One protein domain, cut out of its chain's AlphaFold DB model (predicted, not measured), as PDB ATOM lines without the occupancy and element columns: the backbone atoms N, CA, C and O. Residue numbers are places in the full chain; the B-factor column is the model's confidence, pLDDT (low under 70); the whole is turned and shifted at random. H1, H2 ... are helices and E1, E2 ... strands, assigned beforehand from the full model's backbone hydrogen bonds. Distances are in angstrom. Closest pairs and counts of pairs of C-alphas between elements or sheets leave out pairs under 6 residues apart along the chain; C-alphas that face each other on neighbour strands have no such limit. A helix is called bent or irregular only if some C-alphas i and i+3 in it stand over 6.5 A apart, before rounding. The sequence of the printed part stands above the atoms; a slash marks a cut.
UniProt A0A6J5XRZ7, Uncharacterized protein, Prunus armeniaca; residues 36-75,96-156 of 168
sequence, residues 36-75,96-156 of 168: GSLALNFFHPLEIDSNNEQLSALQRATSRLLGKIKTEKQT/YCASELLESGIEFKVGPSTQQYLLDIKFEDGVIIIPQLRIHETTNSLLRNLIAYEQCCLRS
ATOM      1  N   GLY A  36      40.561  44.053  67.452       52.59
ATOM      2  CA  GLY A  36      39.782  43.401  66.398       52.59
ATOM      3  C   GLY A  36      38.495  44.160  66.069       52.59
ATOM      4  O   GLY A  36      38.220  44.411  64.907       52.59
ATOM      5  N   SER A  37      37.741  44.624  67.069       52.62
ATOM      6  CA  SER A  37      36.536  45.439  66.835       52.62
ATOM      7  C   SER A  37      36.861  46.799  66.211       52.62
ATOM      8  O   SER A  37      36.094  47.293  65.393       52.62
ATOM      9  N   LEU A  38      37.998  47.404  66.575       60.28
ATOM     10  CA  LEU A  38      38.482  48.640  65.957       60.28
ATOM     11  C   LEU A  38      38.862  48.411  64.490       60.28
ATOM     12  O   LEU A  38      38.449  49.193  63.641       60.28
ATOM     13  N   ALA A  39      39.586  47.331  64.191       58.12
ATOM     14  CA  ALA A  39      39.935  46.945  62.828       58.12
ATOM     15  C   ALA A  39      38.674  46.645  62.003       58.12
ATOM     16  O   ALA A  39      38.510  47.188  60.920       58.12
ATOM     17  N   LEU A  40      37.721  45.885  62.549       56.41
ATOM     18  CA  LEU A  40      36.423  45.629  61.914       56.41
ATOM     19  C   LEU A  40      35.624  46.918  61.673       56.41
ATOM     20  O   LEU A  40      34.971  47.035  60.641       56.41
ATOM     21  N   ASN A  41      35.712  47.902  62.573       60.62
ATOM     22  CA  ASN A  41      35.128  49.229  62.367       60.62
ATOM     23  C   ASN A  41      35.874  50.043  61.299       60.62
ATOM     24  O   ASN A  41      35.258  50.846  60.608       60.62
ATOM     25  N   PHE A  42      37.177  49.817  61.135       60.06
ATOM     26  CA  PHE A  42      37.984  50.379  60.050       60.06
ATOM     27  C   PHE A  42      37.544  49.841  58.678       60.06
ATOM     28  O   PHE A  42      37.665  50.527  57.668       60.06
ATOM     29  N   PHE A  43      36.991  48.623  58.664       57.59
ATOM     30  CA  PHE A  43      36.350  47.999  57.508       57.59
ATOM     31  C   PHE A  43      34.827  48.238  57.435       57.59
ATOM     32  O   PHE A  43      34.196  47.776  56.482       57.59
ATOM     33  N   HIS A  44      34.218  48.920  58.419       57.38
ATOM     34  CA  HIS A  44      32.784  49.244  58.409       57.38
ATOM     35  C   HIS A  44      32.468  50.101  57.178       57.38
ATOM     36  O   HIS A  44      33.342  50.875  56.782       57.38
ATOM     37  N   PRO A  45      31.272  49.964  56.563       50.44
ATOM     38  CA  PRO A  45      31.020  50.400  55.204       50.44
ATOM     39  C   PRO A  45      31.532  51.808  54.963       50.44
ATOM     40  O   PRO A  45      30.943  52.796  55.396       50.44
ATOM     41  N   LEU A  46      32.628  51.872  54.209       52.16
ATOM     42  CA  LEU A  46      32.787  52.911  53.211       52.16
ATOM     43  C   LEU A  46      31.409  52.979  52.545       52.16
ATOM     44  O   LEU A  46      30.878  51.935  52.166       52.16
ATOM     45  N   GLU A  47      30.749  54.131  52.551       52.09
ATOM     46  CA  GLU A  47      29.480  54.300  51.846       52.09
ATOM     47  C   GLU A  47      29.794  54.140  50.359       52.09
ATOM     48  O   GLU A  47      30.140  55.088  49.658       52.09
ATOM     49  N   ILE A  48      29.844  52.885  49.918       51.66
ATOM     50  CA  ILE A  48      30.239  52.541  48.571       51.66
ATOM     51  C   ILE A  48      28.984  52.673  47.740       51.66
ATOM     52  O   ILE A  48      28.014  51.946  47.949       51.66
ATOM     53  N   ASP A  49      29.027  53.628  46.826       51.12
ATOM     54  CA  ASP A  49      27.980  53.874  45.854       51.12
ATOM     55  C   ASP A  49      27.654  52.560  45.120       51.12
ATOM     56  O   ASP A  49      28.504  51.968  44.444       51.12
ATOM     57  N   SER A  50      26.430  52.069  45.319       52.66
ATOM     58  CA  SER A  50      25.935  50.727  44.969       52.66
ATOM     59  C   SER A  50      25.926  50.428  43.467       52.66
ATOM     60  O   SER A  50      25.527  49.346  43.050       52.66
ATOM     61  N   ASN A  51      26.339  51.392  42.646       55.72
ATOM     62  CA  ASN A  51      26.258  51.362  41.191       55.72
ATOM     63  C   ASN A  51      27.448  50.649  40.525       55.72
ATOM     64  O   ASN A  51      27.516  50.579  39.298       55.72
ATOM     65  N   ASN A  52      28.399  50.123  41.306       63.75
ATOM     66  CA  ASN A  52      29.535  49.366  40.787       63.75
ATOM     67  C   ASN A  52      29.539  47.932  41.332       63.75
ATOM     68  O   ASN A  52      29.921  47.655  42.467       63.75
ATOM     69  N   GLU A  53      29.165  46.999  40.466       68.25
ATOM     70  CA  GLU A  53      29.085  45.565  40.751       68.25
ATOM     71  C   GLU A  53      30.421  44.934  41.189       68.25
ATOM     72  O   GLU A  53      30.455  43.936  41.906       68.25
ATOM     73  N   GLN A  54      31.563  45.496  40.783       68.94
ATOM     74  CA  GLN A  54      32.875  44.991  41.204       68.94
ATOM     75  C   GLN A  54      33.159  45.370  42.667       68.94
ATOM     76  O   GLN A  54      33.843  44.648  43.395       68.94
ATOM     77  N   LEU A  55      32.568  46.475  43.123       69.88
ATOM     78  CA  LEU A  55      32.625  46.922  44.505       69.88
ATOM     79  C   LEU A  55      31.718  46.098  45.419       69.88
ATOM     80  O   LEU A  55      32.141  45.742  46.519       69.88
ATOM     81  N   SER A  56      30.519  45.735  44.957       69.75
ATOM     82  CA  SER A  56      29.595  44.869  45.708       69.75
ATOM     83  C   SER A  56      30.203  43.481  45.955       69.75
ATOM     84  O   SER A  56      30.117  42.917  47.050       69.75
ATOM     85  N   ALA A  57      30.916  42.952  44.963       72.56
ATOM     86  CA  ALA A  57      31.672  41.720  45.080       72.56
ATOM     87  C   ALA A  57      32.807  41.797  46.107       72.56
ATOM     88  O   ALA A  57      32.972  40.868  46.905       72.56
ATOM     89  N   LEU A  58      33.556  42.905  46.120       74.25
ATOM     90  CA  LEU A  58      34.637  43.116  47.079       74.25
ATOM     91  C   LEU A  58      34.070  43.223  48.492       74.25
ATOM     92  O   LEU A  58      34.546  42.535  49.387       74.25
ATOM     93  N   GLN A  59      32.982  43.974  48.678       72.56
ATOM     94  CA  GLN A  59      32.258  44.035  49.949       72.56
ATOM     95  C   GLN A  59      31.804  42.652  50.418       72.56
ATOM     96  O   GLN A  59      31.931  42.328  51.600       72.56
ATOM     97  N   ARG A  60      31.295  41.811  49.511       73.06
ATOM     98  CA  ARG A  60      30.871  40.445  49.840       73.06
ATOM     99  C   ARG A  60      32.055  39.563  50.237       73.06
ATOM    100  O   ARG A  60      31.942  38.807  51.201       73.06
ATOM    101  N   ALA A  61      33.184  39.665  49.534       73.00
ATOM    102  CA  ALA A  61      34.415  38.951  49.865       73.00
ATOM    103  C   ALA A  61      34.979  39.403  51.221       73.00
ATOM    104  O   ALA A  61      35.239  38.567  52.084       73.00
ATOM    105  N   THR A  62      35.059  40.714  51.456       71.50
ATOM    106  CA  THR A  62      35.451  41.296  52.741       71.50
ATOM    107  C   THR A  62      34.508  40.846  53.849       71.50
ATOM    108  O   THR A  62      34.973  40.361  54.869       71.50
ATOM    109  N   SER A  63      33.190  40.896  53.654       71.69
ATOM    110  CA  SER A  63      32.218  40.457  54.666       71.69
ATOM    111  C   SER A  63      32.393  38.983  55.033       71.69
ATOM    112  O   SER A  63      32.315  38.626  56.205       71.69
ATOM    113  N   ARG A  64      32.677  38.121  54.044       70.88
ATOM    114  CA  ARG A  64      33.013  36.711  54.285       70.88
ATOM    115  C   ARG A  64      34.309  36.574  55.076       70.88
ATOM    116  O   ARG A  64      34.329  35.829  56.048       70.88
ATOM    117  N   LEU A  65      35.357  37.301  54.692       69.19
ATOM    118  CA  LEU A  65      36.644  37.286  55.385       69.19
ATOM    119  C   LEU A  65      36.498  37.756  56.838       69.19
ATOM    120  O   LEU A  65      36.909  37.049  57.748       69.19
ATOM    121  N   LEU A  66      35.825  38.882  57.073       68.00
ATOM    122  CA  LEU A  66      35.535  39.389  58.415       68.00
ATOM    123  C   LEU A  66      34.657  38.422  59.214       68.00
ATOM    124  O   LEU A  66      34.854  38.271  60.416       68.00
ATOM    125  N   GLY A  67      33.709  37.748  58.556       67.19
ATOM    126  CA  GLY A  67      32.928  36.666  59.146       67.19
ATOM    127  C   GLY A  67      33.828  35.549  59.667       67.19
ATOM    128  O   GLY A  67      33.703  35.189  60.834       67.19
ATOM    129  N   LYS A  68      34.783  35.086  58.844       64.38
ATOM    130  CA  LYS A  68      35.786  34.080  59.230       64.38
ATOM    131  C   LYS A  68      36.643  34.564  60.402       64.38
ATOM    132  O   LYS A  68      36.711  33.857  61.403       64.38
ATOM    133  N   ILE A  69      37.169  35.791  60.329       63.62
ATOM    134  CA  ILE A  69      37.977  36.422  61.392       63.62
ATOM    135  C   ILE A  69      37.189  36.530  62.706       63.62
ATOM    136  O   ILE A  69      37.744  36.366  63.784       63.62
ATOM    137  N   LYS A  70      35.882  36.809  62.646       63.41
ATOM    138  CA  LYS A  70      35.033  36.960  63.837       63.41
ATOM    139  C   LYS A  70      34.646  35.621  64.471       63.41
ATOM    140  O   LYS A  70      34.454  35.566  65.686       63.41
ATOM    141  N   THR A  71      34.470  34.565  63.674       55.88
ATOM    142  CA  THR A  71      34.168  33.207  64.170       55.88
ATOM    143  C   THR A  71      35.399  32.464  64.666       55.88
ATOM    144  O   THR A  71      35.291  31.636  65.570       55.88
ATOM    145  N   GLU A  72      36.564  32.760  64.101       53.84
ATOM    146  CA  GLU A  72      37.839  32.268  64.589       53.84
ATOM    147  C   GLU A  72      38.146  32.997  65.902       53.84
ATOM    148  O   GLU A  72      38.515  34.167  65.914       53.84
ATOM    149  N   LYS A  73      37.920  32.333  67.043       50.53
ATOM    150  CA  LYS A  73      38.263  32.835  68.387       50.53
ATOM    151  C   LYS A  73      39.783  32.901  68.587       50.53
ATOM    152  O   LYS A  73      40.301  32.377  69.568       50.53
ATOM    153  N   GLN A  74      40.506  33.520  67.667       48.19
ATOM    154  CA  GLN A  74      41.901  33.837  67.862       48.19
ATOM    155  C   GLN A  74      41.977  35.260  68.387       48.19
ATOM    156  O   GLN A  74      41.468  36.222  67.812       48.19
ATOM    157  N   THR A  75      42.537  35.313  69.588       44.66
ATOM    158  CA  THR A  75      43.144  36.463  70.237       44.66
ATOM    159  C   THR A  75      43.500  37.563  69.240       44.66
ATOM    160  O   THR A  75      44.114  37.251  68.215       44.66
ATOM    161  N   TYR A  96      58.557  29.933  45.395       83.50
ATOM    162  CA  TYR A  96      58.930  30.594  44.149       83.50
ATOM    163  C   TYR A  96      58.257  31.963  44.022       83.50
ATOM    164  O   TYR A  96      57.047  32.113  44.233       83.50
ATOM    165  N   CYS A  97      59.026  32.968  43.614       88.38
ATOM    166  CA  CYS A  97      58.509  34.276  43.237       88.38
ATOM    167  C   CYS A  97      57.959  34.277  41.800       88.38
ATOM    168  O   CYS A  97      58.208  33.378  40.998       88.38
ATOM    169  N   ALA A  98      57.221  35.331  41.436       90.00
ATOM    170  CA  ALA A  98      56.627  35.450  40.101       90.00
ATOM    171  C   ALA A  98      57.662  35.375  38.962       90.00
ATOM    172  O   ALA A  98      57.356  34.851  37.893       90.00
ATOM    173  N   SER A  99      58.880  35.875  39.191       93.00
ATOM    174  CA  SER A  99      59.973  35.805  38.219       93.00
ATOM    175  C   SER A  99      60.480  34.376  38.026       93.00
ATOM    176  O   SER A  99      60.588  33.937  36.889       93.00
ATOM    177  N   GLU A 100      60.705  33.629  39.108       94.06
ATOM    178  CA  GLU A 100      61.142  32.224  39.044       94.06
ATOM    179  C   GLU A 100      60.089  31.341  38.369       94.06
ATOM    180  O   GLU A 100      60.415  30.485  37.546       94.06
ATOM    181  N   LEU A 101      58.807  31.598  38.644       93.62
ATOM    182  CA  LEU A 101      57.711  30.928  37.946       93.62
ATOM    183  C   LEU A 101      57.755  31.226  36.439       93.62
ATOM    184  O   LEU A 101      57.674  30.298  35.635       93.62
ATOM    185  N   LEU A 102      57.963  32.484  36.042       94.38
ATOM    186  CA  LEU A 102      58.082  32.850  34.630       94.38
ATOM    187  C   LEU A 102      59.285  32.173  33.950       94.38
ATOM    188  O   LEU A 102      59.158  31.659  32.841       94.38
ATOM    189  N   GLU A 103      60.434  32.131  34.624       96.06
ATOM    190  CA  GLU A 103      61.653  31.466  34.141       96.06
ATOM    191  C   GLU A 103      61.485  29.947  34.007       96.06
ATOM    192  O   GLU A 103      62.065  29.336  33.109       96.06
ATOM    193  N   SER A 104      60.637  29.339  34.841       94.56
ATOM    194  CA  SER A 104      60.292  27.916  34.754       94.56
ATOM    195  C   SER A 104      59.350  27.563  33.590       94.56
ATOM    196  O   SER A 104      59.058  26.388  33.369       94.56
ATOM    197  N   GLY A 105      58.885  28.560  32.825       94.69
ATOM    198  CA  GLY A 105      57.963  28.379  31.701       94.69
ATOM    199  C   GLY A 105      56.483  28.513  32.066       94.69
ATOM    200  O   GLY A 105      55.632  28.193  31.237       94.69
ATOM    201  N   ILE A 106      56.162  28.989  33.276       95.50
ATOM    202  CA  ILE A 106      54.786  29.297  33.678       95.50
ATOM    203  C   ILE A 106      54.410  30.692  33.175       95.50
ATOM    204  O   ILE A 106      55.071  31.685  33.469       95.50
ATOM    205  N   GLU A 107      53.308  30.792  32.440       96.88
ATOM    206  CA  GLU A 107      52.805  32.066  31.934       96.88
ATOM    207  C   GLU A 107      51.823  32.717  32.908       96.88
ATOM    208  O   GLU A 107      51.073  32.047  33.614       96.88
ATOM    209  N   PHE A 108      51.736  34.046  32.866       95.19
ATOM    210  CA  PHE A 108      50.712  34.806  33.577       95.19
ATOM    211  C   PHE A 108      49.769  35.468  32.578       95.19
ATOM    212  O   PHE A 108      50.208  36.170  31.664       95.19
ATOM    213  N   LYS A 109      48.459  35.285  32.760       94.69
ATOM    214  CA  LYS A 109      47.427  35.933  31.942       94.69
ATOM    215  C   LYS A 109      46.429  36.681  32.803       94.69
ATOM    216  O   LYS A 109      46.068  36.268  33.903       94.69
ATOM    217  N   VAL A 110      45.950  37.795  32.257       90.50
ATOM    218  CA  VAL A 110      44.849  38.543  32.855       90.50
ATOM    219  C   VAL A 110      43.555  37.788  32.572       90.50
ATOM    220  O   VAL A 110      43.150  37.621  31.423       90.50
ATOM    221  N   GLY A 111      42.923  37.321  33.639       86.12
ATOM    222  CA  GLY A 111      41.618  36.688  33.618       86.12
ATOM    223  C   GLY A 111      40.482  37.694  33.447       86.12
ATOM    224  O   GLY A 111      40.668  38.909  33.593       86.12
ATOM    225  N   PRO A 112      39.271  37.200  33.163       80.62
ATOM    226  CA  PRO A 112      38.115  38.057  32.975       80.62
ATOM    227  C   PRO A 112      37.838  38.887  34.234       80.62
ATOM    228  O   PRO A 112      37.941  38.413  35.365       80.62
ATOM    229  N   SER A 113      37.432  40.139  34.027       71.12
ATOM    230  CA  SER A 113      36.960  41.027  35.093       71.12
ATOM    231  C   SER A 113      35.530  40.642  35.501       71.12
ATOM    232  O   SER A 113      34.594  41.422  35.328       71.12
ATOM    233  N   THR A 114      35.325  39.416  35.987       65.75
ATOM    234  CA  THR A 114      34.010  38.950  36.452       65.75
ATOM    235  C   THR A 114      33.811  39.271  37.922       65.75
ATOM    236  O   THR A 114      34.626  38.909  38.769       65.75
ATOM    237  N   GLN A 115      32.677  39.889  38.246       61.91
ATOM    238  CA  GLN A 115      32.386  40.346  39.606       61.91
ATOM    239  C   GLN A 115      32.181  39.182  40.591       61.91
ATOM    240  O   GLN A 115      32.352  39.342  41.788       61.91
ATOM    241  N   GLN A 116      31.866  37.969  40.137       62.84
ATOM    242  CA  GLN A 116      31.621  36.844  41.051       62.84
ATOM    243  C   GLN A 116      32.901  36.276  41.695       62.84
ATOM    244  O   GLN A 116      32.809  35.605  42.726       62.84
ATOM    245  N   TYR A 117      34.070  36.590  41.129       67.31
ATOM    246  CA  TYR A 117      35.295  35.801  41.262       67.31
ATOM    247  C   TYR A 117      36.552  36.670  41.448       67.31
ATOM    248  O   TYR A 117      37.604  36.378  40.896       67.31
ATOM    249  N   LEU A 118      36.459  37.756  42.225       70.12
ATOM    250  CA  LEU A 118      37.555  38.730  42.390       70.12
ATOM    251  C   LEU A 118      38.905  38.139  42.833       70.12
ATOM    252  O   LEU A 118      39.927  38.780  42.627       70.12
ATOM    253  N   LEU A 119      38.893  36.961  43.461       73.50
ATOM    254  CA  LEU A 119      40.076  36.266  43.976       73.50
ATOM    255  C   LEU A 119      40.194  34.833  43.415       73.50
ATOM    256  O   LEU A 119      40.864  33.997  44.009       73.50
ATOM    257  N   ASP A 120      39.504  34.528  42.313       81.50
ATOM    258  CA  ASP A 120      39.516  33.200  41.682       81.50
ATOM    259  C   ASP A 120      40.711  33.065  40.733       81.50
ATOM    260  O   ASP A 120      40.605  33.282  39.525       81.50
ATOM    261  N   ILE A 121      41.879  32.774  41.298       88.06
ATOM    262  CA  ILE A 121      43.090  32.505  40.520       88.06
ATOM    263  C   ILE A 121      43.009  31.074  39.989       88.06
ATOM    264  O   ILE A 121      42.787  30.139  40.758       88.06
ATOM    265  N   LYS A 122      43.214  30.901  38.682       90.56
ATOM    266  CA  LYS A 122      43.210  29.584  38.031       90.56
ATOM    267  C   LYS A 122      44.594  29.233  37.524       90.56
ATOM    268  O   LYS A 122      45.345  30.119  37.130       90.56
ATOM    269  N   PHE A 123      44.902  27.945  37.508       93.38
ATOM    270  CA  PHE A 123      46.110  27.419  36.892       93.38
ATOM    271  C   PHE A 123      45.726  26.307  35.923       93.38
ATOM    272  O   PHE A 123      45.207  25.274  36.342       93.38
ATOM    273  N   GLU A 124      45.936  26.549  34.632       94.56
ATOM    274  CA  GLU A 124      45.536  25.650  33.548       94.56
ATOM    275  C   GLU A 124      46.668  25.595  32.518       94.56
ATOM    276  O   GLU A 124      47.126  26.635  32.050       94.56
ATOM    277  N   ASP A 125      47.153  24.389  32.208       94.88
ATOM    278  CA  ASP A 125      48.171  24.124  31.179       94.88
ATOM    279  C   ASP A 125      49.420  25.027  31.253       94.88
ATOM    280  O   ASP A 125      49.890  25.558  30.248       94.88
ATOM    281  N   GLY A 126      49.965  25.221  32.459       94.81
ATOM    282  CA  GLY A 126      51.150  26.063  32.665       94.81
ATOM    283  C   GLY A 126      50.857  27.565  32.666       94.81
ATOM    284  O   GLY A 126      51.784  28.365  32.645       94.81
ATOM    285  N   VAL A 127      49.586  27.970  32.716       96.75
ATOM    286  CA  VAL A 127      49.170  29.374  32.723       96.75
ATOM    287  C   VAL A 127      48.443  29.707  34.021       96.75
ATOM    288  O   VAL A 127      47.384  29.155  34.316       96.75
ATOM    289  N   ILE A 128      48.970  30.671  34.773       95.06
ATOM    290  CA  ILE A 128      48.291  31.297  35.906       95.06
ATOM    291  C   ILE A 128      47.401  32.428  35.378       95.06
ATOM    292  O   ILE A 128      47.876  33.432  34.845       95.06
ATOM    293  N   ILE A 129      46.090  32.283  35.546       93.44
ATOM    294  CA  ILE A 129      45.081  33.260  35.141       93.44
ATOM    295  C   ILE A 129      44.635  34.032  36.382       93.44
ATOM    296  O   ILE A 129      43.957  33.491  37.258       93.44
ATOM    297  N   ILE A 130      45.000  35.312  36.447       91.75
ATOM    298  CA  ILE A 130      44.689  36.199  37.574       91.75
ATOM    299  C   ILE A 130      43.545  37.136  37.163       91.75
ATOM    300  O   ILE A 130      43.726  37.914  36.221       91.75
ATOM    301  N   PRO A 131      42.375  37.110  37.830       86.69
ATOM    302  CA  PRO A 131      41.267  38.008  37.515       86.69
ATOM    303  C   PRO A 131      41.680  39.481  37.561       86.69
ATOM    304  O   PRO A 131      42.380  39.921  38.474       86.69
ATOM    305  N   GLN A 132      41.209  40.276  36.600       83.81
ATOM    306  CA  GLN A 132      41.456  41.715  36.623       83.81
ATOM    307  C   GLN A 132      40.717  42.376  37.798       83.81
ATOM    308  O   GLN A 132      39.484  42.436  37.824       83.81
ATOM    309  N   LEU A 133      41.475  42.955  38.730       78.62
ATOM    310  CA  LEU A 133      40.946  43.761  39.829       78.62
ATOM    311  C   LEU A 133      41.049  45.254  39.499       78.62
ATOM    312  O   LEU A 133      42.145  45.791  39.341       78.62
ATOM    313  N   ARG A 134      39.907  45.947  39.424       76.06
ATOM    314  CA  ARG A 134      39.875  47.408  39.271       76.06
ATOM    315  C   ARG A 134      39.836  48.077  40.637       76.06
ATOM    316  O   ARG A 134      38.901  47.882  41.412       76.06
ATOM    317  N   ILE A 135      40.861  48.875  40.914       75.81
ATOM    318  CA  ILE A 135      40.964  49.646  42.150       75.81
ATOM    319  C   ILE A 135      40.376  51.029  41.897       75.81
ATOM    320  O   ILE A 135      40.822  51.754  41.009       75.81
ATOM    321  N   HIS A 136      39.370  51.383  42.686       74.50
ATOM    322  CA  HIS A 136      38.783  52.713  42.706       74.50
ATOM    323  C   HIS A 136      39.272  53.453  43.949       74.50
ATOM    324  O   HIS A 136      39.690  52.836  44.929       74.50
ATOM    325  N   GLU A 137      39.175  54.781  43.942       75.25
ATOM    326  CA  GLU A 137      39.572  55.595  45.097       75.25
ATOM    327  C   GLU A 137      38.827  55.176  46.375       75.25
ATOM    328  O   GLU A 137      39.392  55.139  47.465       75.25
ATOM    329  N   THR A 138      37.578  54.729  46.216       70.25
ATOM    330  CA  THR A 138      36.738  54.201  47.293       70.25
ATOM    331  C   THR A 138      37.162  52.823  47.806       70.25
ATOM    332  O   THR A 138      36.780  52.474  48.914       70.25
ATOM    333  N   THR A 139      37.945  52.029  47.066       72.75
ATOM    334  CA  THR A 139      38.427  50.699  47.512       72.75
ATOM    335  C   THR A 139      39.892  50.645  47.869       72.75
ATOM    336  O   THR A 139      40.337  49.672  48.476       72.75
ATOM    337  N   ASN A 140      40.642  51.687  47.533       76.69
ATOM    338  CA  ASN A 140      42.069  51.782  47.792       76.69
ATOM    339  C   ASN A 140      42.388  51.599  49.288       76.69
ATOM    340  O   ASN A 140      43.241  50.789  49.652       76.69
ATOM    341  N   SER A 141      41.644  52.278  50.167       73.88
ATOM    342  CA  SER A 141      41.797  52.142  51.622       73.88
ATOM    343  C   SER A 141      41.507  50.717  52.096       73.88
ATOM    344  O   SER A 141      42.322  50.135  52.804       73.88
ATOM    345  N   LEU A 142      40.400  50.118  51.649       74.44
ATOM    346  CA  LEU A 142      40.025  48.743  51.982       74.44
ATOM    347  C   LEU A 142      41.120  47.741  51.590       74.44
ATOM    348  O   LEU A 142      41.532  46.941  52.426       74.44
ATOM    349  N   LEU A 143      41.620  47.803  50.354       76.75
ATOM    350  CA  LEU A 143      42.668  46.896  49.878       76.75
ATOM    351  C   LEU A 143      43.973  47.066  50.666       76.75
ATOM    352  O   LEU A 143      44.572  46.074  51.069       76.75
ATOM    353  N   ARG A 144      44.383  48.306  50.963       78.75
ATOM    354  CA  ARG A 144      45.565  48.569  51.802       78.75
ATOM    355  C   ARG A 144      45.415  48.002  53.208       78.75
ATOM    356  O   ARG A 144      46.368  47.448  53.742       78.75
ATOM    357  N   ASN A 145      44.225  48.106  53.787       76.94
ATOM    358  CA  ASN A 145      43.947  47.559  55.111       76.94
ATOM    359  C   ASN A 145      43.946  46.027  55.107       76.94
ATOM    360  O   ASN A 145      44.398  45.427  56.077       76.94
ATOM    361  N   LEU A 146      43.467  45.394  54.029       76.56
ATOM    362  CA  LEU A 146      43.535  43.940  53.861       76.56
ATOM    363  C   LEU A 146      44.986  43.456  53.754       76.56
ATOM    364  O   LEU A 146      45.353  42.525  54.463       76.56
ATOM    365  N   ILE A 147      45.820  44.136  52.959       77.94
ATOM    366  CA  ILE A 147      47.261  43.847  52.871       77.94
ATOM    367  C   ILE A 147      47.923  44.038  54.240       77.94
ATOM    368  O   ILE A 147      48.680  43.184  54.687       77.94
ATOM    369  N   ALA A 148      47.629  45.134  54.943       73.88
ATOM    370  CA  ALA A 148      48.182  45.376  56.274       73.88
ATOM    371  C   ALA A 148      47.757  44.298  57.280       73.88
ATOM    372  O   ALA A 148      48.575  43.857  58.079       73.88
ATOM    373  N   TYR A 149      46.497  43.855  57.233       72.75
ATOM    374  CA  TYR A 149      46.008  42.762  58.069       72.75
ATOM    375  C   TYR A 149      46.771  41.463  57.795       72.75
ATOM    376  O   TYR A 149      47.295  40.862  58.728       72.75
ATOM    377  N   GLU A 150      46.896  41.075  56.525       72.00
ATOM    378  CA  GLU A 150      47.675  39.910  56.108       72.00
ATOM    379  C   GLU A 150      49.121  40.001  56.614       72.00
ATOM    380  O   GLU A 150      49.589  39.107  57.312       72.00
ATOM    381  N   GLN A 151      49.807  41.119  56.371       68.12
ATOM    382  CA  GLN A 151      51.199  41.302  56.788       68.12
ATOM    383  C   GLN A 151      51.371  41.315  58.315       68.12
ATOM    384  O   GLN A 151      52.315  40.717  58.821       68.12
ATOM    385  N   CYS A 152      50.469  41.943  59.073       64.94
ATOM    386  CA  CYS A 152      50.528  41.962  60.539       64.94
ATOM    387  C   CYS A 152      50.257  40.585  61.156       64.94
ATOM    388  O   CYS A 152      50.867  40.229  62.165       64.94
ATOM    389  N   CYS A 153      49.343  39.811  60.574       62.03
ATOM    390  CA  CYS A 153      49.044  38.466  61.050       62.03
ATOM    391  C   CYS A 153      50.142  37.466  60.650       62.03
ATOM    392  O   CYS A 153      50.503  36.621  61.470       62.03
ATOM    393  N   LEU A 154      50.724  37.597  59.450       56.19
ATOM    394  CA  LEU A 154      51.755  36.691  58.932       56.19
ATOM    395  C   LEU A 154      53.175  36.999  59.446       56.19
ATOM    396  O   LEU A 154      53.922  36.063  59.701       56.19
ATOM    397  N   ARG A 155      53.560  38.269  59.665       53.16
ATOM    398  CA  ARG A 155      54.928  38.656  60.099       53.16
ATOM    399  C   ARG A 155      55.190  38.585  61.605       53.16
ATOM    400  O   ARG A 155      56.238  39.021  62.073       53.16
ATOM    401  N   SER A 156      54.283  38.010  62.383       48.38
ATOM    402  CA  SER A 156      54.452  37.794  63.827       48.38
ATOM    403  C   SER A 156      55.447  36.667  64.191       48.38
ATOM    404  O   SER A 156      55.273  35.994  65.209       48.38
TER     405      SER A 156
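This is residues 36 to 75 and 96 to 156 of the 168 residues of an uncharacterized protein of Prunus armeniaca (UniProt A0A6J5XRZ7). Picture two small lobes set apart: a loose group of three helices, H1, H2 and H4, whose centres make a triangle, and a small three-stranded sheet with the short helix H3 grazing it. Residues 132 to 136 lead from the sheet to H4, while the link from E1 to E2, residues 112 to 121, reaches from the sheet toward the helices. The printed part has 101 residues, with four named helices and three named strands in the order H1 H2 H3 E1 E2 E3 H4. The sheet is mixed, in the order E1 E3 E2, and the class is mixed, helices and strands. The whole is loose, with a radius of gyration of the C-alphas of 15.9 A and spans of 44 by 38 by 23 A.

Start with H1, residues 36 to 42, and H2, residues 53 to 71: they are close but not clearly touching, and the closest C-alphas, of Leu 40 and Leu 66, are 7.2 A apart. They run opposite ways at a shallow tilt of 15 degrees. Look next at H3, residues 98 to 103, which only grazes the sheet with its residues 98 to 102; its closest C-alpha pair with E1, residues 107 to 111, is Leu 102 and Phe 108, 7.7 A. E1 is parallel to E3, residues 127 to 131, at 28 degrees, with N 109 and O 128 within hydrogen-bond range at 2.8 A. E2, residues 122 to 124, forms a hairpin with E3, antiparallel at 155 degrees, with N 129 and O 122 at 2.8 A. H4, residues 137 to 154, is close to H2 but not clearly touching, with the closest C-alphas, of Leu 55 and Thr 139, 7.5 A apart. H2 and H4 run the same way at a shallow tilt of 29 degrees. H1 and H4 are near each other, with 5 pairs of C-alphas within 10 A. H1, H2 and H4 are not on the sheet. Every O i to N i+4 pair is within hydrogen-bond range in H1, H2 and H3, and 12 of 14 are in H4.

Find C-alpha 36 at (39.782, 43.401, 66.398), where H1 begins its 9.6 A. H2 covers 27.0 A from C-alpha 53 at (29.085, 45.565, 40.751). H3 is 8.8 A long, E1 12.2 A, E2 6.4 A and E3 12.6 A. H4 runs 26.4 A to C-alpha 154 at (51.755, 36.691, 58.932); it is irregular, but only just, with C-alphas 138 and 141 7.0 A apart.

The C-alphas farthest apart are those of Ser 37 and Gly 105, 44.5 A. Residues 76 to 95 are not printed, and C-alphas 75 and 96 across this cut are 31.1 A apart. Of the links printed whole, none is long. Residues 150 to 156, of which 150 to 154 belong to H4, stand free. The mean pLDDT of the printed part is 73.0; look for values under 70 at residues 36 to 56, 65 to 75, 114 to 117 and 151 to 156.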